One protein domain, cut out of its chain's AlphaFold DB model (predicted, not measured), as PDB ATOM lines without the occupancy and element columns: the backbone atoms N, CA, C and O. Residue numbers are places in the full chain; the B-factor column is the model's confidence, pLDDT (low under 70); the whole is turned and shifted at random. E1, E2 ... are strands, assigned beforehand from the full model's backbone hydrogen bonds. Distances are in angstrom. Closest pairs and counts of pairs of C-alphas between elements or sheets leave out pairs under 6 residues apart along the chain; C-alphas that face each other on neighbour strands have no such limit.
ATOM      1  N   ARG A 146     -33.612  16.175 -14.091       88.88
ATOM      2  CA  ARG A 146     -34.712  16.959 -13.529       88.88
ATOM      3  C   ARG A 146     -35.352  16.179 -12.398       88.88
ATOM      4  O   ARG A 146     -35.640  15.002 -12.566       88.88
ATOM      5  N   MET A 147     -35.598  16.837 -11.275       89.25
ATOM      6  CA  MET A 147     -36.376  16.247 -10.188       89.25
ATOM      7  C   MET A 147     -37.746  16.896 -10.088       89.25
ATOM      8  O   MET A 147     -38.748  16.206  -9.945       89.25
ATOM      9  N   PHE A 148     -37.788  18.227 -10.134       91.56
ATOM     10  CA  PHE A 148     -39.024  18.965  -9.924       91.56
ATOM     11  C   PHE A 148     -38.949  20.362 -10.536       91.56
ATOM     12  O   PHE A 148     -37.900  21.007 -10.496       91.56
ATOM     13  N   PHE A 149     -40.072  20.827 -11.071       94.38
ATOM     14  CA  PHE A 149     -40.268  22.191 -11.543       94.38
ATOM     15  C   PHE A 149     -41.509  22.762 -10.866       94.38
ATOM     16  O   PHE A 149     -42.542  22.098 -10.807       94.38
ATOM     17  N   GLU A 150     -41.411  23.993 -10.379       93.62
ATOM     18  CA  GLU A 150     -42.566  24.735  -9.889       93.62
ATOM     19  C   GLU A 150     -42.529  26.175 -10.382       93.62
ATOM     20  O   GLU A 150     -41.478  26.812 -10.444       93.62
ATOM     21  N   SER A 151     -43.713  26.698 -10.671       94.19
ATOM     22  CA  SER A 151     -43.941  28.125 -10.801       94.19
ATOM     23  C   SER A 151     -45.160  28.481  -9.965       94.19
ATOM     24  O   SER A 151     -46.189  27.805 -10.036       94.19
ATOM     25  N   ARG A 152     -45.020  29.478  -9.092       93.25
ATOM     26  CA  ARG A 152     -46.054  29.850  -8.123       93.25
ATOM     27  C   ARG A 152     -45.991  31.329  -7.790       93.25
ATOM     28  O   ARG A 152     -44.947  31.959  -7.909       93.25
ATOM     29  N   ILE A 153     -47.095  31.847  -7.270       91.56
ATOM     30  CA  ILE A 153     -47.137  33.185  -6.682       91.56
ATOM     31  C   ILE A 153     -46.292  33.196  -5.395       91.56
ATOM     32  O   ILE A 153     -46.238  32.206  -4.645       91.56
ATOM     33  N   MET A 154     -45.597  34.307  -5.161       88.25
ATOM     34  CA  MET A 154     -44.821  34.548  -3.946       88.25
ATOM     35  C   MET A 154     -45.712  34.498  -2.702       88.25
ATOM     36  O   MET A 154     -46.862  34.939  -2.696       88.25
ATOM     37  N   LYS A 155     -45.184  33.934  -1.614       83.12
ATOM     38  CA  LYS A 155     -45.859  33.978  -0.309       83.12
ATOM     39  C   LYS A 155     -45.638  35.354   0.331       83.12
ATOM     40  O   LYS A 155     -44.565  35.922   0.147       83.12
ATOM     41  N   PRO A 156     -46.530  35.828   1.223       74.25
ATOM     42  CA  PRO A 156     -46.323  37.094   1.938       74.25
ATOM     43  C   PRO A 156     -44.979  37.178   2.685       74.25
ATOM     44  O   PRO A 156     -44.371  38.237   2.785       74.25
ATOM     45  N   CYS A 157     -44.473  36.044   3.182       72.31
ATOM     46  CA  CYS A 157     -43.179  35.960   3.864       72.31
ATOM     47  C   CYS A 157     -41.955  36.030   2.930       72.31
ATOM     48  O   CYS A 157     -40.827  36.010   3.414       72.31
ATOM     49  N   GLU A 158     -42.161  36.034   1.615       74.94
ATOM     50  CA  GLU A 158     -41.119  36.109   0.586       74.94
ATOM     51  C   GLU A 158     -40.960  37.544   0.060       74.94
ATOM     52  O   GLU A 158     -40.314  37.750  -0.953       74.94
ATOM     53  N   GLY A 159     -41.483  38.547   0.772       70.12
ATOM     54  CA  GLY A 159     -41.148  39.949   0.514       70.12
ATOM     55  C   GLY A 159     -42.050  40.670  -0.484       70.12
ATOM     56  O   GLY A 159     -41.597  41.647  -1.072       70.12
ATOM     57  N   GLY A 160     -43.294  40.218  -0.663       75.62
ATOM     58  CA  GLY A 160     -44.319  40.961  -1.404       75.62
ATOM     59  C   GLY A 160     -45.067  40.138  -2.449       75.62
ATOM     60  O   GLY A 160     -45.107  38.907  -2.383       75.62
ATOM     61  N   GLU A 161     -45.681  40.858  -3.383       85.81
ATOM     62  CA  GLU A 161     -46.350  40.325  -4.570       85.81
ATOM     63  C   GLU A 161     -45.328  40.031  -5.674       85.81
ATOM     64  O   GLU A 161     -44.312  40.722  -5.811       85.81
ATOM     65  N   GLY A 162     -45.590  38.977  -6.445       90.06
ATOM     66  CA  GLY A 162     -44.709  38.532  -7.516       90.06
ATOM     67  C   GLY A 162     -44.763  37.027  -7.752       90.06
ATOM     68  O   GLY A 162     -45.638  36.317  -7.237       90.06
ATOM     69  N   GLN A 163     -43.790  36.523  -8.506       93.62
ATOM     70  CA  GLN A 163     -43.717  35.127  -8.931       93.62
ATOM     71  C   GLN A 163     -42.392  34.481  -8.517       93.62
ATOM     72  O   GLN A 163     -41.329  35.095  -8.545       93.62
ATOM     73  N   VAL A 164     -42.452  33.203  -8.150       94.19
ATOM     74  CA  VAL A 164     -41.279  32.343  -7.974       94.19
ATOM     75  C   VAL A 164     -41.318  31.260  -9.030       94.19
ATOM     76  O   VAL A 164     -42.298  30.517  -9.112       94.19
ATOM     77  N   THR A 165     -40.233  31.128  -9.784       96.31
ATOM     78  CA  THR A 165     -40.005  29.973 -10.656       96.31
ATOM     79  C   THR A 165     -38.778  29.222 -10.165       96.31
ATOM     80  O   THR A 165     -37.743  29.830  -9.891       96.31
ATOM     81  N   ALA A 166     -38.898  27.906 -10.003       96.12
ATOM     82  CA  ALA A 166     -37.858  27.086  -9.407       96.12
ATOM     83  C   ALA A 166     -37.642  25.760 -10.136       96.12
ATOM     84  O   ALA A 166     -38.582  25.038 -10.477       96.12
ATOM     85  N   TRP A 167     -36.367  25.405 -10.277       96.88
ATOM     86  CA  TRP A 167     -35.889  24.180 -10.902       96.88
ATOM     87  C   TRP A 167     -35.070  23.385  -9.891       96.88
ATOM     88  O   TRP A 167     -34.030  23.843  -9.416       96.88
ATOM     89  N   THR A 168     -35.532  22.182  -9.560       95.38
ATOM     90  CA  THR A 168     -34.828  21.250  -8.671       95.38
ATOM     91  C   THR A 168     -34.236  20.118  -9.490       95.38
ATOM     92  O   THR A 168     -34.960  19.394 -10.174       95.38
ATOM     93  N   PHE A 169     -32.924  19.944  -9.414       92.25
ATOM     94  CA  PHE A 169     -32.177  19.007 -10.245       92.25
ATOM     95  C   PHE A 169     -31.084  18.302  -9.459       92.25
ATOM     96  O   PHE A 169     -30.738  18.689  -8.344       92.25
ATOM     97  N   THR A 170     -30.521  17.257 -10.056       86.44
ATOM     98  CA  THR A 170     -29.410  16.523  -9.461       86.44
ATOM     99  C   THR A 170     -28.331  16.171 -10.468       86.44
ATOM    100  O   THR A 170     -28.620  15.908 -11.635       86.44
ATOM    101  N   TYR A 171     -27.081  16.152 -10.009       79.19
ATOM    102  CA  TYR A 171     -25.935  15.708 -10.796       79.19
ATOM    103  C   TYR A 171     -25.580  14.247 -10.490       79.19
ATOM    104  O   TYR A 171     -25.331  13.877  -9.342       79.19
ATOM    105  N   GLY A 172     -25.474  13.421 -11.536       65.50
ATOM    106  CA  GLY A 172     -25.082  12.010 -11.408       65.50
ATOM    107  C   GLY A 172     -26.092  11.144 -10.634       65.50
ATOM    108  O   GLY A 172     -27.253  11.506 -10.506       65.50
ATOM    109  N   GLN A 173     -25.643   9.979 -10.148       49.56
ATOM    110  CA  GLN A 173     -26.454   9.036  -9.349       49.56
ATOM    111  C   GLN A 173     -26.401   9.318  -7.833       49.56
ATOM    112  O   GLN A 173     -27.050   8.619  -7.061       49.56
ATOM    113  N   LEU A 174     -25.603  10.295  -7.379       50.25
ATOM    114  CA  LEU A 174     -25.275  10.467  -5.960       50.25
ATOM    115  C   LEU A 174     -25.412  11.928  -5.498       50.25
ATOM    116  O   LEU A 174     -24.512  12.741  -5.678       50.25
ATOM    117  N   ASN A 175     -26.529  12.194  -4.814       55.59
ATOM    118  CA  ASN A 175     -26.732  13.154  -3.714       55.59
ATOM    119  C   ASN A 175     -26.449  14.654  -3.912       55.59
ATOM    120  O   ASN A 175     -26.713  15.419  -2.986       55.59
ATOM    121  N   SER A 176     -25.961  15.113  -5.062       78.88
ATOM    122  CA  SER A 176     -25.834  16.551  -5.324       78.88
ATOM    123  C   SER A 176     -27.164  17.061  -5.866       78.88
ATOM    124  O   SER A 176     -27.359  17.116  -7.078       78.88
ATOM    125  N   ILE A 177     -28.121  17.306  -4.970       89.19
ATOM    126  CA  ILE A 177     -29.424  17.881  -5.315       89.19
ATOM    127  C   ILE A 177     -29.354  19.372  -5.071       89.19
ATOM    128  O   ILE A 177     -28.976  19.808  -3.984       89.19
ATOM    129  N   HIS A 178     -29.749  20.123  -6.084       92.25
ATOM    130  CA  HIS A 178     -29.720  21.568  -6.077       92.25
ATOM    131  C   HIS A 178     -31.066  22.125  -6.483       92.25
ATOM    132  O   HIS A 178     -31.853  21.474  -7.177       92.25
ATOM    133  N   ARG A 179     -31.314  23.355  -6.053       95.25
ATOM    134  CA  ARG A 179     -32.503  24.100  -6.429       95.25
ATOM    135  C   ARG A 179     -32.123  25.515  -6.817       95.25
ATOM    136  O   ARG A 179     -31.613  26.262  -5.983       95.25
ATOM    137  N   LEU A 180     -32.366  25.855  -8.080       96.44
ATOM    138  CA  LEU A 180     -32.255  27.215  -8.594       96.44
ATOM    139  C   LEU A 180     -33.641  27.859  -8.573       96.44
ATOM    140  O   LEU A 180     -34.608  27.245  -9.015       96.44
ATOM    141  N   GLU A 181     -33.732  29.081  -8.074       96.00
ATOM    142  CA  GLU A 181     -34.974  29.838  -7.947       96.00
ATOM    143  C   GLU A 181     -34.759  31.248  -8.482       96.00
ATOM    144  O   GLU A 181     -33.743  31.877  -8.177       96.00
ATOM    145  N   ILE A 182     -35.725  31.749  -9.246       95.88
ATOM    146  CA  ILE A 182     -35.855  33.166  -9.570       95.88
ATOM    147  C   ILE A 182     -37.099  33.719  -8.889       95.88
ATOM    148  O   ILE A 182     -38.191  33.173  -9.042       95.88
ATOM    149  N   PHE A 183     -36.906  34.784  -8.117       94.19
ATOM    150  CA  PHE A 183     -37.971  35.591  -7.543       94.19
ATOM    151  C   PHE A 183     -38.106  36.840  -8.396       94.19
ATOM    152  O   PHE A 183     -37.166  37.627  -8.499       94.19
ATOM    153  N   ASP A 184     -39.268  36.989  -9.001       93.81
ATOM    154  CA  ASP A 184     -39.699  38.170  -9.724       93.81
ATOM    155  C   ASP A 184     -40.577  38.986  -8.782       93.81
ATOM    156  O   ASP A 184     -41.768  38.716  -8.641       93.81
ATOM    157  N   ASN A 185     -39.951  39.893  -8.032       91.88
ATOM    158  CA  ASN A 185     -40.612  40.649  -6.980       91.88
ATOM    159  C   ASN A 185     -41.137  41.968  -7.549       91.88
ATOM    160  O   ASN A 185     -40.385  42.923  -7.748       91.88
ATOM    161  N   GLU A 186     -42.440  42.023  -7.803       89.12
ATOM    162  CA  GLU A 186     -43.110  43.202  -8.350       89.12
ATOM    163  C   GLU A 186     -43.162  44.347  -7.338       89.12
ATOM    164  O   GLU A 186     -42.961  45.500  -7.711       89.12
ATOM    165  N   SER A 187     -43.348  44.034  -6.052       87.06
ATOM    166  CA  SER A 187     -43.400  45.043  -4.988       87.06
ATOM    167  C   SER A 187     -42.080  45.801  -4.818       87.06
ATOM    168  O   SER A 187     -42.085  47.001  -4.557       87.06
ATOM    169  N   LEU A 188     -40.947  45.106  -4.954       86.94
ATOM    170  CA  LEU A 188     -39.605  45.688  -4.846       86.94
ATOM    171  C   LEU A 188     -39.014  46.099  -6.200       86.94
ATOM    172  O   LEU A 188     -37.973  46.754  -6.234       86.94
ATOM    173  N   GLY A 189     -39.654  45.716  -7.306       89.88
ATOM    174  CA  GLY A 189     -39.161  45.979  -8.652       89.88
ATOM    175  C   GLY A 189     -37.823  45.293  -8.944       89.88
ATOM    176  O   GLY A 189     -36.938  45.921  -9.529       89.88
ATOM    177  N   GLU A 190     -37.625  44.048  -8.497       91.94
ATOM    178  CA  GLU A 190     -36.350  43.333  -8.652       91.94
ATOM    179  C   GLU A 190     -36.489  41.849  -9.026       91.94
ATOM    180  O   GLU A 190     -37.397  41.149  -8.583       91.94
ATOM    181  N   LEU A 191     -35.510  41.360  -9.791       93.50
ATOM    182  CA  LEU A 191     -35.218  39.946  -9.996       93.50
ATOM    183  C   LEU A 191     -34.148  39.485  -9.001       93.50
ATOM    184  O   LEU A 191     -33.058  40.066  -8.917       93.50
ATOM    185  N   LEU A 192     -34.418  38.391  -8.292       94.25
ATOM    186  CA  LEU A 192     -33.469  37.736  -7.395       94.25
ATOM    187  C   LEU A 192     -33.248  36.289  -7.833       94.25
ATOM    188  O   LEU A 192     -34.189  35.505  -7.870       94.25
ATOM    189  N   VAL A 193     -31.997  35.910  -8.093       95.69
ATOM    190  CA  VAL A 193     -31.627  34.516  -8.381       95.69
ATOM    191  C   VAL A 193     -30.965  33.889  -7.168       95.69
ATOM    192  O   VAL A 193     -30.000  34.428  -6.613       95.69
ATOM    193  N   CYS A 194     -31.455  32.719  -6.772       94.62
ATOM    194  CA  CYS A 194     -30.958  31.947  -5.645       94.62
ATOM    195  C   CYS A 194     -30.624  30.515  -6.057       94.62
ATOM    196  O   CYS A 194     -31.375  29.889  -6.792       94.62
ATOM    197  N   LEU A 195     -29.520  29.981  -5.537       94.44
ATOM    198  CA  LEU A 195     -29.154  28.569  -5.646       94.44
ATOM    199  C   LEU A 195     -28.995  28.003  -4.239       94.44
ATOM    200  O   LEU A 195     -28.188  28.522  -3.470       94.44
ATOM    201  N   ASP A 196     -29.753  26.966  -3.895       93.25
ATOM    202  CA  ASP A 196     -29.755  26.336  -2.566       93.25
ATOM    203  C   ASP A 196     -29.938  27.370  -1.439       93.25
ATOM    204  O   ASP A 196     -29.165  27.440  -0.480       93.25
ATOM    205  N   MET A 197     -30.934  28.249  -1.604       89.44
ATOM    206  CA  MET A 197     -31.218  29.413  -0.744       89.44
ATOM    207  C   MET A 197     -30.115  30.483  -0.657       89.44
ATOM    208  O   MET A 197     -30.245  31.450   0.099       89.44
ATOM    209  N   ARG A 198     -29.019  30.359  -1.410       89.00
ATOM    210  CA  ARG A 198     -27.971  31.379  -1.486       89.00
ATOM    211  C   ARG A 198     -28.262  32.330  -2.639       89.00
ATOM    212  O   ARG A 198     -28.284  31.908  -3.790       89.00
ATOM    213  N   VAL A 199     -28.403  33.618  -2.337       89.81
ATOM    214  CA  VAL A 199     -28.502  34.674  -3.355       89.81
ATOM    215  C   VAL A 199     -27.236  34.685  -4.210       89.81
ATOM    216  O   VAL A 199     -26.130  34.801  -3.678       89.81
ATOM    217  N   LEU A 200     -27.409  34.560  -5.523       91.12
ATOM    218  CA  LEU A 200     -26.340  34.672  -6.513       91.12
ATOM    219  C   LEU A 200     -26.360  36.029  -7.214       91.12
ATOM    220  O   LEU A 200     -25.301  36.592  -7.489       91.12
ATOM    221  N   LYS A 201     -27.555  36.560  -7.497       93.06
ATOM    222  CA  LYS A 201     -27.735  37.825  -8.210       93.06
ATOM    223  C   LYS A 201     -28.997  38.534  -7.745       93.06
ATOM    224  O   LYS A 201     -30.015  37.889  -7.512       93.06
ATOM    225  N   ARG A 202     -28.903  39.858  -7.651       93.19
ATOM    226  CA  ARG A 202     -30.018  40.797  -7.529       93.19
ATOM    227  C   ARG A 202     -29.899  41.794  -8.679       93.19
ATOM    228  O   ARG A 202     -28.791  42.273  -8.938       93.19
ATOM    229  N   THR A 203     -31.003  42.060  -9.362       94.06
ATOM    230  CA  THR A 203     -31.087  43.032 -10.457       94.06
ATOM    231  C   THR A 203     -32.402  43.774 -10.349       94.06
ATOM    232  O   THR A 203     -33.454  43.146 -10.314       94.06
ATOM    233  N   LYS A 204     -32.357  45.103 -10.309       92.88
ATOM    234  CA  LYS A 204     -33.583  45.904 -10.334       92.88
ATOM    235  C   LYS A 204     -34.141  45.985 -11.752       92.88
ATOM    236  O   LYS A 204     -33.367  45.990 -12.704       92.88
ATOM    237  N   TYR A 205     -35.456  46.121 -11.907       91.56
ATOM    238  CA  TYR A 205     -36.087  46.250 -13.226       91.56
ATOM    239  C   TYR A 205     -35.569  47.466 -14.003       91.56
ATOM    240  O   TYR A 205     -35.379  47.373 -15.209       91.56
ATOM    241  N   GLU A 206     -35.249  48.567 -13.315       91.31
ATOM    242  CA  GLU A 206     -34.652  49.767 -13.924       91.31
ATOM    243  C   GLU A 206     -33.277  49.519 -14.578       91.31
ATOM    244  O   GLU A 206     -32.862  50.270 -15.455       91.31
ATOM    245  N   GLU A 207     -32.570  48.456 -14.182       91.31
ATOM    246  CA  GLU A 207     -31.275  48.066 -14.754       91.31
ATOM    247  C   GLU A 207     -31.426  47.157 -15.987       91.31
ATOM    248  O   GLU A 207     -30.437  46.846 -16.655       91.31
ATOM    249  N   ILE A 208     -32.647  46.704 -16.294       89.69
ATOM    250  CA  ILE A 208     -32.933  45.812 -17.416       89.69
ATOM    251  C   ILE A 208     -33.248  46.661 -18.650       89.69
ATOM    252  O   ILE A 208     -34.331  47.213 -18.797       89.69
ATOM    253  N   ILE A 209     -32.270  46.771 -19.548       85.75
ATOM    254  CA  ILE A 209     -32.328  47.658 -20.727       85.75
ATOM    255  C   ILE A 209     -32.869  46.922 -21.974       85.75
ATOM    256  O   ILE A 209     -33.105  47.524 -23.016       85.75
ATOM    257  N   SER A 210     -33.042  45.603 -21.889       86.31
ATOM    258  CA  SER A 210     -33.371  44.712 -23.004       86.31
ATOM    259  C   SER A 210     -34.602  43.874 -22.666       86.31
ATOM    260  O   SER A 210     -34.794  43.504 -21.511       86.31
ATOM    261  N   GLU A 211     -35.377  43.495 -23.683       89.56
ATOM    262  CA  GLU A 211     -36.461  42.498 -23.584       89.56
ATOM    263  C   GLU A 211     -35.949  41.123 -23.126       89.56
ATOM    264  O   GLU A 211     -36.713  40.245 -22.744       89.56
ATOM    265  N   VAL A 212     -34.635  40.911 -23.179       90.12
ATOM    266  CA  VAL A 212     -33.982  39.697 -22.705       90.12
ATOM    267  C   VAL A 212     -32.995  40.061 -21.607       90.12
ATOM    268  O   VAL A 212     -32.028  40.790 -21.847       90.12
ATOM    269  N   TRP A 213     -33.220  39.499 -20.424       94.19
ATOM    270  CA  TRP A 213     -32.287  39.516 -19.308       94.19
ATOM    271  C   TRP A 213     -31.650  38.136 -19.144       94.19
ATOM    272  O   TRP A 213     -32.328  37.114 -19.222       94.19
ATOM    273  N   GLU A 214     -30.339  38.096 -18.914       92.62
ATOM    274  CA  GLU A 214     -29.576  36.851 -18.835       92.62
ATOM    275  C   GLU A 214     -28.714  36.826 -17.575       92.62
ATOM    276  O   GLU A 214     -28.116  37.826 -17.170       92.62
ATOM    277  N   PHE A 215     -28.622  35.647 -16.975       93.88
ATOM    278  CA  PHE A 215     -27.779  35.361 -15.830       93.88
ATOM    279  C   PHE A 215     -27.038  34.050 -16.055       93.88
ATOM    280  O   PHE A 215     -27.646  33.024 -16.349       93.88
ATOM    281  N   GLU A 216     -25.721  34.078 -15.876       89.25
ATOM    282  CA  GLU A 216     -24.877  32.889 -15.918       89.25
ATOM    283  C   GLU A 216     -24.181  32.680 -14.572       89.25
ATOM    284  O   GLU A 216     -23.654  33.617 -13.965       89.25
ATOM    285  N   TYR A 217     -24.149  31.429 -14.122       88.38
ATOM    286  CA  TYR A 217     -23.398  31.009 -12.953       88.38
ATOM    287  C   TYR A 217     -22.681  29.689 -13.201       88.38
ATOM    288  O   TYR A 217     -23.302  28.671 -13.490       88.38
ATOM    289  N   ILE A 218     -21.365  29.687 -13.005       80.56
ATOM    290  CA  ILE A 218     -20.564  28.465 -13.025       80.56
ATOM    291  C   ILE A 218     -20.540  27.889 -11.614       80.56
ATOM    292  O   ILE A 218     -19.996  28.515 -10.706       80.56
ATOM    293  N   GLN A 219     -21.141  26.714 -11.425       79.25
ATOM    294  CA  GLN A 219     -21.293  26.076 -10.120       79.25
ATOM    295  C   GLN A 219     -20.077  25.201  -9.760       79.25
ATOM    296  O   GLN A 219     -19.917  24.116 -10.327       79.25
ATOM    297  N   PRO A 220     -19.250  25.578  -8.765       68.06
ATOM    298  CA  PRO A 220     -18.199  24.705  -8.247       68.06
ATOM    299  C   PRO A 220     -18.798  23.553  -7.416       68.06
ATOM    300  O   PRO A 220     -19.899  23.693  -6.875       68.06
ATOM    301  N   PRO A 221     -18.094  22.416  -7.261       63.09
ATOM    302  CA  PRO A 221     -16.767  22.111  -7.809       63.09
ATOM    303  C   PRO A 221     -16.809  21.434  -9.192       63.09
ATOM    304  O   PRO A 221     -15.764  21.103  -9.745       63.09
ATOM    305  N   ASN A 222     -17.999  21.160  -9.732       63.69
ATOM    306  CA  ASN A 222     -18.156  20.408 -10.982       63.69
ATOM    307  C   ASN A 222     -18.170  21.307 -12.230       63.69
ATOM    308  O   ASN A 222     -18.031  20.797 -13.337       63.69
ATOM    309  N   TYR A 223     -18.271  22.627 -12.042       69.56
ATOM    310  CA  TYR A 223     -18.265  23.657 -13.085       69.56
ATOM    311  C   TYR A 223     -19.371  23.483 -14.120       69.56
ATOM    312  O   TYR A 223     -19.179  23.765 -15.302       69.56
ATOM    313  N   HIS A 224     -20.538  23.043 -13.654       77.75
ATOM    314  CA  HIS A 224     -21.750  23.097 -14.456       77.75
ATOM    315  C   HIS A 224     -22.132  24.564 -14.682       77.75
ATOM    316  O   HIS A 224     -22.153  25.349 -13.728       77.75
ATOM    317  N   SER A 225     -22.403  24.935 -15.931       81.75
ATOM    318  CA  SER A 225     -22.930  26.254 -16.275       81.75
ATOM    319  C   SER A 225     -24.439  26.248 -16.070       81.75
ATOM    320  O   SER A 225     -25.157  25.451 -16.671       81.75
ATOM    321  N   LEU A 226     -24.909  27.121 -15.187       90.75
ATOM    322  CA  LEU A 226     -26.316  27.415 -14.974       90.75
ATOM    323  C   LEU A 226     -26.623  28.714 -15.707       90.75
ATOM    324  O   LEU A 226     -26.106  29.766 -15.329       90.75
ATOM    325  N   TRP A 227     -27.461  28.645 -16.734       91.38
ATOM    326  CA  TRP A 227     -27.833  29.810 -17.522       91.38
ATOM    327  C   TRP A 227     -29.336  30.032 -17.443       91.38
ATOM    328  O   TRP A 227     -30.124  29.163 -17.810       91.38
ATOM    329  N   LEU A 228     -29.721  31.185 -16.914       95.25
ATOM    330  CA  LEU A 228     -31.102  31.598 -16.752       95.25
ATOM    331  C   LEU A 228     -31.359  32.798 -17.653       95.25
ATOM    332  O   LEU A 228     -30.637  33.792 -17.598       95.25
ATOM    333  N   ARG A 229     -32.411  32.710 -18.453       93.75
ATOM    334  CA  ARG A 229     -32.823  33.759 -19.376       93.75
ATOM    335  C   ARG A 229     -34.264  34.140 -19.077       93.75
ATOM    336  O   ARG A 229     -35.141  33.286 -19.092       93.75
ATOM    337  N   ALA A 230     -34.498  35.415 -18.801       93.25
ATOM    338  CA  ALA A 230     -35.829  35.987 -18.680       93.25
ATOM    339  C   ALA A 230     -36.151  36.755 -19.965       93.25
ATOM    340  O   ALA A 230     -35.440  37.690 -20.330       93.25
ATOM    341  N   ILE A 231     -37.208  36.340 -20.655       92.50
ATOM    342  CA  ILE A 231     -37.777  37.034 -21.810       92.50
ATOM    343  C   ILE A 231     -38.952  37.854 -21.281       92.50
ATOM    344  O   ILE A 231     -39.929  37.285 -20.799       92.50
ATOM    345  N   ILE A 232     -38.826  39.173 -21.333       89.56
ATOM    346  CA  ILE A 232     -39.756  40.155 -20.784       89.56
ATOM    347  C   ILE A 232     -40.432  40.836 -21.974       89.56
ATOM    348  O   ILE A 232     -39.822  41.657 -22.656       89.56
ATOM    349  N   LEU A 233     -41.676  40.446 -22.242       86.69
ATOM    350  CA  LEU A 233     -42.506  40.961 -23.327       86.69
ATOM    351  C   LEU A 233     -43.743  41.612 -22.720       86.69
ATOM    352  O   LEU A 233     -44.643  40.910 -22.256       86.69
ATOM    353  N   ASP A 234     -43.778  42.943 -22.733       81.12
ATOM    354  CA  ASP A 234     -44.851  43.755 -22.157       81.12
ATOM    355  C   ASP A 234     -45.183  43.335 -20.707       81.12
ATOM    356  O   ASP A 234     -44.382  43.544 -19.795       81.12
ATOM    357  N   GLU A 235     -46.345  42.714 -20.492       80.44
ATOM    358  CA  GLU A 235     -46.832  42.234 -19.189       80.44
ATOM    359  C   GLU A 235     -46.499  40.756 -18.920       80.44
ATOM    360  O   GLU A 235     -46.847  40.208 -17.876       80.44
ATOM    361  N   THR A 236     -45.835  40.079 -19.859       85.12
ATOM    362  CA  THR A 236     -45.523  38.650 -19.768       85.12
ATOM    363  C   THR A 236     -44.030  38.408 -19.617       85.12
ATOM    364  O   THR A 236     -43.206  38.955 -20.350       85.12
ATOM    365  N   LYS A 237     -43.672  37.543 -18.668       89.94
ATOM    366  CA  LYS A 237     -42.294  37.106 -18.448       89.94
ATOM    367  C   LYS A 237     -42.209  35.598 -18.610       89.94
ATOM    368  O   LYS A 237     -42.994  34.855 -18.024       89.94
ATOM    369  N   MET A 238     -41.253  35.144 -19.409       91.69
ATOM    370  CA  MET A 238     -40.931  33.729 -19.573       91.69
ATOM    371  C   MET A 238     -39.513  33.475 -19.087       91.69
ATOM    372  O   MET A 238     -38.612  34.264 -19.369       91.69
ATOM    373  N   TYR A 239     -39.312  32.371 -18.373       95.12
ATOM    374  CA  TYR A 239     -38.012  32.008 -17.823       95.12
ATOM    375  C   TYR A 239     -37.520  30.700 -18.434       95.12
ATOM    376  O   TYR A 239     -38.069  29.635 -18.154       95.12
ATOM    377  N   ASP A 240     -36.452  30.792 -19.216       93.06
ATOM    378  CA  ASP A 240     -35.743  29.647 -19.766       93.06
ATOM    379  C   ASP A 240     -34.551  29.316 -18.873       93.06
ATOM    380  O   ASP A 240     -33.718  30.175 -18.574       93.06
ATOM    381  N   PHE A 241     -34.433  28.049 -18.487       94.38
ATOM    382  CA  PHE A 241     -33.287  27.556 -17.737       94.38
ATOM    383  C   PHE A 241     -32.524  26.514 -18.544       94.38
ATOM    384  O   PHE A 241     -33.107  25.563 -19.070       94.38
ATOM    385  N   LEU A 242     -31.209  26.696 -18.634       89.81
ATOM    386  CA  LEU A 242     -30.294  25.778 -19.284       89.81
ATOM    387  C   LEU A 242     -29.207  25.342 -18.299       89.81
ATOM    388  O   LEU A 242     -28.655  26.154 -17.556       89.81
ATOM    389  N   ILE A 243     -28.866  24.055 -18.342       86.62
ATOM    390  CA  ILE A 243     -27.724  23.490 -17.618       86.62
ATOM    391  C   ILE A 243     -26.745  22.957 -18.656       86.62
ATOM    392  O   ILE A 243     -27.110  22.122 -19.482       86.62
ATOM    393  N   ASP A 244     -25.518  23.473 -18.645       77.00
ATOM    394  CA  ASP A 244     -24.474  23.165 -19.627       77.00
ATOM    395  C   ASP A 244     -24.936  23.350 -21.083       77.00
ATOM    396  O   ASP A 244     -24.563  22.594 -21.984       77.00
ATOM    397  N   GLY A 245     -25.780  24.360 -21.315       74.69
ATOM    398  CA  GLY A 245     -26.360  24.663 -22.624       74.69
ATOM    399  C   GLY A 245     -27.506  23.740 -23.052       74.69
ATOM    400  O   GLY A 245     -28.048  23.942 -24.138       74.69
ATOM    401  N   CYS A 246     -27.908  22.762 -22.231       77.12
ATOM    402  CA  CYS A 246     -29.113  21.970 -22.467       77.12
ATOM    403  C   CYS A 246     -30.340  22.643 -21.835       77.12
ATOM    404  O   CYS A 246     -30.337  22.859 -20.620       77.12
ATOM    405  N   PRO A 247     -31.402  22.926 -22.612       86.31
ATOM    406  CA  PRO A 247     -32.661  23.431 -22.071       86.31
ATOM    407  C   PRO A 247     -33.283  22.461 -21.078       86.31
ATOM    408  O   PRO A 247     -33.279  21.250 -21.319       86.31
ATOM    409  N   TRP A 248     -33.863  22.999 -20.004       90.50
ATOM    410  CA  TRP A 248     -34.525  22.245 -18.944       90.50
ATOM    411  C   TRP A 248     -35.413  21.133 -19.498       90.50
ATOM    412  O   TRP A 248     -35.224  19.969 -19.156       90.50
ATOM    413  N   ASP A 249     -36.304  21.458 -20.433       87.50
ATOM    414  CA  ASP A 249     -37.297  20.517 -20.959       87.50
ATOM    415  C   ASP A 249     -36.724  19.337 -21.745       87.50
ATOM    416  O   ASP A 249     -37.408  18.340 -21.962       87.50
ATOM    417  N   THR A 250     -35.449  19.414 -22.123       82.25
ATOM    418  CA  THR A 250     -34.740  18.330 -22.811       82.25
ATOM    419  C   THR A 250     -34.011  17.383 -21.853       82.25
ATOM    420  O   THR A 250     -33.562  16.312 -22.265       82.25
ATOM    421  N   ILE A 251     -33.886  17.746 -20.571       81.56
ATOM    422  CA  ILE A 251     -33.166  16.965 -19.562       81.56
ATOM    423  C   ILE A 251     -34.065  15.836 -19.036       81.56
ATOM    424  O   ILE A 251     -35.217  16.045 -18.668       81.56
ATOM    425  N   THR A 252     -33.537  14.614 -18.942       79.25
ATOM    426  CA  THR A 252     -34.299  13.460 -18.429       79.25
ATOM    427  C   THR A 252     -34.674  13.626 -16.951       79.25
ATOM    428  O   THR A 252     -33.878  14.128 -16.155       79.25
ATOM    429  N   GLU A 253     -35.863  13.166 -16.570       82.88
ATOM    430  CA  GLU A 253     -36.345  13.167 -15.183       82.88
ATOM    431  C   GLU A 253     -35.782  12.004 -14.353       82.88
ATOM    432  O   GLU A 253     -35.408  10.957 -14.890       82.88
ATOM    433  N   THR A 254     -35.688  12.201 -13.038       81.00
ATOM    434  CA  THR A 254     -35.448  11.141 -12.050       81.00
ATOM    435  C   THR A 254     -36.735  10.382 -11.736       81.00
ATOM    436  O   THR A 254     -37.827  10.918 -11.846       81.00
ATOM    437  N   ASP A 255     -36.607   9.149 -11.255       78.38
ATOM    438  CA  ASP A 255     -37.703   8.348 -10.688       78.38
ATOM    439  C   ASP A 255     -37.980   8.669  -9.203       78.38
ATOM    440  O   ASP A 255     -38.897   8.122  -8.586       78.38
ATOM    441  N   TYR A 256     -37.203   9.581  -8.618       81.69
ATOM    442  CA  TYR A 256     -37.316  10.033  -7.234       81.69
ATOM    443  C   TYR A 256     -37.354  11.557  -7.121       81.69
ATOM    444  O   TYR A 256     -36.840  12.276  -7.974       81.69
ATOM    445  N   ILE A 257     -37.901  12.052  -6.016       87.62
ATOM    446  CA  ILE A 257     -37.905  13.468  -5.633       87.62
ATOM    447  C   ILE A 257     -37.469  13.626  -4.175       87.62
ATOM    448  O   ILE A 257     -37.340  12.645  -3.437       87.62
ATOM    449  N   LEU A 258     -37.241  14.866  -3.746       88.06
ATOM    450  CA  LEU A 258     -37.127  15.159  -2.320       88.06
ATOM    451  C   LEU A 258     -38.466  14.885  -1.630       88.06
ATOM    452  O   LEU A 258     -39.534  15.166  -2.175       88.06
ATOM    453  N   ALA A 259     -38.400  14.352  -0.414       88.94
ATOM    454  CA  ALA A 259     -39.564  14.194   0.438       88.94
ATOM    455  C   ALA A 259     -40.272  15.552   0.630       88.94
ATOM    456  O   ALA A 259     -39.606  16.594   0.647       88.94
ATOM    457  N   PRO A 260     -41.603  15.569   0.822       89.00
ATOM    458  CA  PRO A 260     -42.354  16.812   0.949       89.00
ATOM    459  C   PRO A 260     -41.766  17.768   1.994       89.00
ATOM    460  O   PRO A 260     -41.353  17.355   3.081       89.00
ATOM    461  N   HIS A 261     -41.759  19.058   1.655       88.81
ATOM    462  CA  HIS A 261     -41.240  20.158   2.479       88.81
ATOM    463  C   HIS A 261     -39.727  20.160   2.719       88.81
ATOM    464  O   HIS A 261     -39.250  21.004   3.476       88.81
ATOM    465  N   TRP A 262     -38.965  19.254   2.105       91.19
ATOM    466  CA  TRP A 262     -37.509  19.306   2.138       91.19
ATOM    467  C   TRP A 262     -36.954  20.119   0.975       91.19
ATOM    468  O   TRP A 262     -37.403  19.979  -0.159       91.19
ATOM    469  N   LEU A 263     -35.936  20.925   1.254       91.88
ATOM    470  CA  LEU A 263     -35.215  21.702   0.248       91.88
ATOM    471  C   LEU A 263     -33.700  21.677   0.491       91.88
ATOM    472  O   LEU A 263     -33.269  21.510   1.639       91.88
ATOM    473  N   PRO A 264     -32.892  21.845  -0.570       92.75
ATOM    474  CA  PRO A 264     -31.454  22.018  -0.447       92.75
ATOM    475  C   PRO A 264     -31.106  23.416   0.083       92.75
ATOM    476  O   PRO A 264     -31.720  24.417  -0.287       92.75
ATOM    477  N   VAL A 265     -30.092  23.478   0.943       91.31
ATOM    478  CA  VAL A 265     -29.595  24.698   1.582       91.31
ATOM    479  C   VAL A 265     -28.072  24.698   1.574       91.31
ATOM    480  O   VAL A 265     -27.438  23.741   2.017       91.31
ATOM    481  N   TYR A 266     -27.464  25.783   1.104       88.19
ATOM    482  CA  TYR A 266     -26.014  25.929   1.087       88.19
ATOM    483  C   TYR A 266     -25.466  26.274   2.478       88.19
ATOM    484  O   TYR A 266     -25.768  27.337   3.026       88.19
ATOM    485  N   SER A 267     -24.603  25.418   3.026       82.69
ATOM    486  CA  SER A 267     -23.799  25.728   4.208       82.69
ATOM    487  C   SER A 267     -22.543  26.489   3.805       82.69
ATOM    488  O   SER A 267     -21.703  25.984   3.056       82.69
ATOM    489  N   ARG A 268     -22.376  27.696   4.355       77.38
ATOM    490  CA  ARG A 268     -21.172  28.506   4.106       77.38
ATOM    491  C   ARG A 268     -19.954  27.933   4.815       77.38
ATOM    492  O   ARG A 268     -18.874  27.921   4.233       77.38
ATOM    493  N   SER A 269     -20.124  27.448   6.046       71.50
ATOM    494  CA  SER A 269     -19.014  26.909   6.841       71.50
ATOM    495  C   SER A 269     -18.440  25.622   6.251       71.50
ATOM    496  O   SER A 269     -17.233  25.407   6.323       71.50
ATOM    497  N   GLN A 270     -19.286  24.795   5.632       74.88
ATOM    498  CA  GLN A 270     -18.880  23.520   5.035       74.88
ATOM    499  C   GLN A 270     -18.711  23.583   3.514       74.88
ATOM    500  O   GLN A 270     -18.270  22.602   2.919       74.88
ATOM    501  N   SER A 271     -19.068  24.711   2.886       76.44
ATOM    502  CA  SER A 271     -19.113  24.875   1.424       76.44
ATOM    503  C   SER A 271     -19.816  23.703   0.727       76.44
ATOM    504  O   SER A 271     -19.320  23.139  -0.246       76.44
ATOM    505  N   ALA A 272     -20.956  23.290   1.285       80.31
ATOM    506  CA  ALA A 272     -21.689  22.097   0.880       80.31
ATOM    507  C   ALA A 272     -23.194  22.276   1.090       80.31
ATOM    508  O   ALA A 272     -23.621  23.032   1.961       80.31
ATOM    509  N   THR A 273     -23.994  21.540   0.325       86.56
ATOM    510  CA  THR A 273     -25.456  21.558   0.434       86.56
ATOM    511  C   THR A 273     -25.922  20.554   1.495       86.56
ATOM    512  O   THR A 273     -25.510  19.394   1.486       86.56
ATOM    513  N   TYR A 274     -26.768  21.005   2.419       88.44
ATOM    514  CA  TYR A 274     -27.540  20.168   3.340       88.44
ATOM    515  C   TYR A 274     -29.033  20.304   3.034       88.44
ATOM    516  O   TYR A 274     -29.429  21.107   2.195       88.44
ATOM    517  N   PHE A 275     -29.873  19.528   3.708       91.25
ATOM    518  CA  PHE A 275     -31.315  19.537   3.504       91.25
ATOM    519  C   PHE A 275     -32.023  20.012   4.762       91.25
ATOM    520  O   PHE A 275     -31.687  19.585   5.871       91.25
ATOM    521  N   ALA A 276     -33.015  20.877   4.583       91.00
ATOM    522  CA  ALA A 276     -33.849  21.390   5.659       91.00
ATOM    523  C   ALA A 276     -35.324  21.131   5.361       91.00
ATOM    524  O   ALA A 276     -35.765  21.300   4.225       91.00
ATOM    525  N   ASN A 277     -36.078  20.744   6.387       90.75
ATOM    526  CA  ASN A 277     -37.523  20.631   6.303       90.75
ATOM    527  C   ASN A 277     -38.183  21.946   6.735       90.75
ATOM    528  O   ASN A 277     -37.972  22.427   7.852       90.75
ATOM    529  N   GLU A 278     -39.015  22.525   5.871       85.44
ATOM    530  CA  GLU A 278     -39.671  23.808   6.145       85.44
ATOM    531  C   GLU A 278     -40.653  23.751   7.314       85.44
ATOM    532  O   GLU A 278     -40.830  24.760   8.003       85.44
ATOM    533  N   VAL A 279     -41.286  22.599   7.533       87.19
ATOM    534  CA  VAL A 279     -42.371  22.415   8.502       87.19
ATOM    535  C   VAL A 279     -41.813  21.942   9.839       87.19
ATOM    536  O   VAL A 279     -41.968  22.640  10.839       87.19
ATOM    537  N   SER A 280     -41.104  20.809   9.861       89.44
ATOM    538  CA  SER A 280     -40.566  20.226  11.100       89.44
ATOM    539  C   SER A 280     -39.329  20.950  11.633       89.44
ATOM    540  O   SER A 280     -38.946  20.738  12.780       89.44
ATOM    541  N   LYS A 281     -38.702  21.812  10.817       87.50
ATOM    542  CA  LYS A 281     -37.427  22.492  11.113       87.50
ATOM    543  C   LYS A 281     -36.244  21.541  11.313       87.50
ATOM    544  O   LYS A 281     -35.186  21.966  11.776       87.50
ATOM    545  N   GLU A 282     -36.398  20.276  10.936       89.38
ATOM    546  CA  GLU A 282     -35.302  19.317  10.913       89.38
ATOM    547  C   GLU A 282     -34.273  19.674   9.839       89.38
ATOM    548  O   GLU A 282     -34.606  20.214   8.782       89.38
ATOM    549  N   THR A 283     -33.016  19.314  10.091       89.19
ATOM    550  CA  THR A 283     -31.925  19.436   9.121       89.19
ATOM    551  C   THR A 283     -31.136  18.136   9.057       89.19
ATOM    552  O   THR A 283     -31.052  17.403  10.044       89.19
ATOM    553  N   ARG A 284     -30.592  17.811   7.884       89.12
ATOM    554  CA  ARG A 284     -29.751  16.622   7.674       89.12
ATOM    555  C   ARG A 284     -28.861  16.791   6.448       89.12
ATOM    556  O   ARG A 284     -29.234  17.465   5.496       89.12
ATOM    557  N   TRP A 285     -27.706  16.132   6.444       84.69
ATOM    558  CA  TRP A 285     -26.803  16.114   5.285       84.69
ATOM    559  C   TRP A 285     -27.268  15.164   4.180       84.69
ATOM    560  O   TRP A 285     -26.984  15.384   3.006       84.69
ATOM    561  N   LYS A 286     -27.997  14.106   4.545       83.94
ATOM    562  CA  LYS A 286     -28.520  13.112   3.605       83.94
ATOM    563  C   LYS A 286     -29.853  13.569   3.022       83.94
ATOM    564  O   LYS A 286     -30.795  13.812   3.776       83.94
ATOM    565  N   ALA A 287     -29.942  13.601   1.694       85.75
ATOM    566  CA  ALA A 287     -31.182  13.893   0.991       85.75
ATOM    567  C   ALA A 287     -32.282  12.893   1.398       85.75
ATOM    568  O   ALA A 287     -32.087  11.681   1.260       85.75
ATOM    569  N   PRO A 288     -33.428  13.360   1.916       87.00
ATOM    570  CA  PRO A 288     -34.581  12.506   2.147       87.00
ATOM    571  C   PRO A 288     -35.324  12.344   0.825       87.00
ATOM    572  O   PRO A 288     -35.952  13.287   0.350       87.00
ATOM    573  N   LEU A 289     -35.210  11.166   0.218       85.19
ATOM    574  CA  LEU A 289     -35.752  10.874  -1.108       85.19
ATOM    575  C   LEU A 289     -36.987   9.985  -1.013       85.19
ATOM    576  O   LEU A 289     -37.047   9.082  -0.180       85.19
ATOM    577  N   VAL A 290     -37.951  10.238  -1.890       84.69
ATOM    578  CA  VAL A 290     -39.149   9.416  -2.089       84.69
ATOM    579  C   VAL A 290     -39.290   9.095  -3.573       84.69
ATOM    580  O   VAL A 290     -38.846   9.877  -4.413       84.69
ATOM    581  N   SER A 291     -39.888   7.950  -3.905       80.06
ATOM    582  CA  SER A 291     -40.262   7.666  -5.295       80.06
ATOM    583  C   SER A 291     -41.275   8.705  -5.773       80.06
ATOM    584  O   SER A 291     -42.117   9.147  -4.985       80.06
ATOM    585  N   GLN A 292     -41.250   9.048  -7.061       72.12
ATOM    586  CA  GLN A 292     -42.301   9.875  -7.660       72.12
ATOM    587  C   GLN A 292     -43.705   9.270  -7.471       72.12
ATOM    588  O   GLN A 292     -44.679  10.009  -7.362       72.12
TER     589      GLN A 292
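This is residues 146 to 292 of the 398 residues of the protein "WW domain-containing protein" of Albugo candida (UniProt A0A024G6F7). A twisted sheet of five strands, E1 to E5, forms the middle layer of a stack, with a three-stranded sheet, E6 to E8, over one face and the small hairpin of E10 and E11 crossing one end of the other. A short pair, E9 and E12, sits beyond the start of E1. The printed part has 147 residues, with no named helix and twelve named strands, E1 to E12 in order; the class is all strand, and each sheet is antiparallel. The whole is compact, with a radius of gyration of the C-alphas of 15.4 A and spans of 42 by 34 by 31 A.

E1, residues 146 to 153, E2, 162 to 171, E3, 176 to 185, E4, 190 to 195, and E5, 198 to 204, form a meander, each strand the antiparallel neighbour of the one before. N 150 and O 166 of E1 and E2 are 3.0 A apart, within hydrogen-bond range. Also within hydrogen-bond range are N 167 and O 180 of E2 and E3, 2.8 A apart, N 183 and O 192 of E3 and E4, 2.8 A apart, and N 193 and O 201 of E4 and E5, 2.9 A apart. E6, residues 212 to 219, E7, 224 to 233, and E8, 236 to 243, form a second meander, with N 215 and O 228 at 2.8 A and N 229 and O 240 at 2.9 A. The two sheets are face to face, 9.3 A centre to centre where they face, their strands at 20 degrees; the closest C-alphas of E2 and E8 are those of Thr 165 and Tyr 239, 7.7 A. E9, residues 256 to 258, is nearest E1 at the C-alphas of Ile 257 and Met 147, 5.6 A. E10, residues 262 to 267, and E11, 272 to 277, form a hairpin, with N 265 and O 274 at 2.8 A. This pair and the five-stranded sheet are face to face, their strands at 75 degrees; the closest C-alphas of E3 and E10 are those of His 178 and Pro 264, 5.9 A. E12, residues 289 to 291, is antiparallel to E9, with N 257 and O 290 at 2.9 A.

E1 begins at C-alpha 146 (-34.712, 16.959, -13.529) and spans 21.6 A. E2 spans 29.7 A, E3 28.3 A and E7 28.8 A. E12 ends at C-alpha 291 (-40.262, 7.666, -5.295).

The C-alphas farthest apart, Ile 209 and Ser 291, are 43.6 A apart. The printed part has no cut. The links E8 to E9 and E11 to E12 are long. Residues 172 to 175 and 220 to 223 have pLDDT under 70.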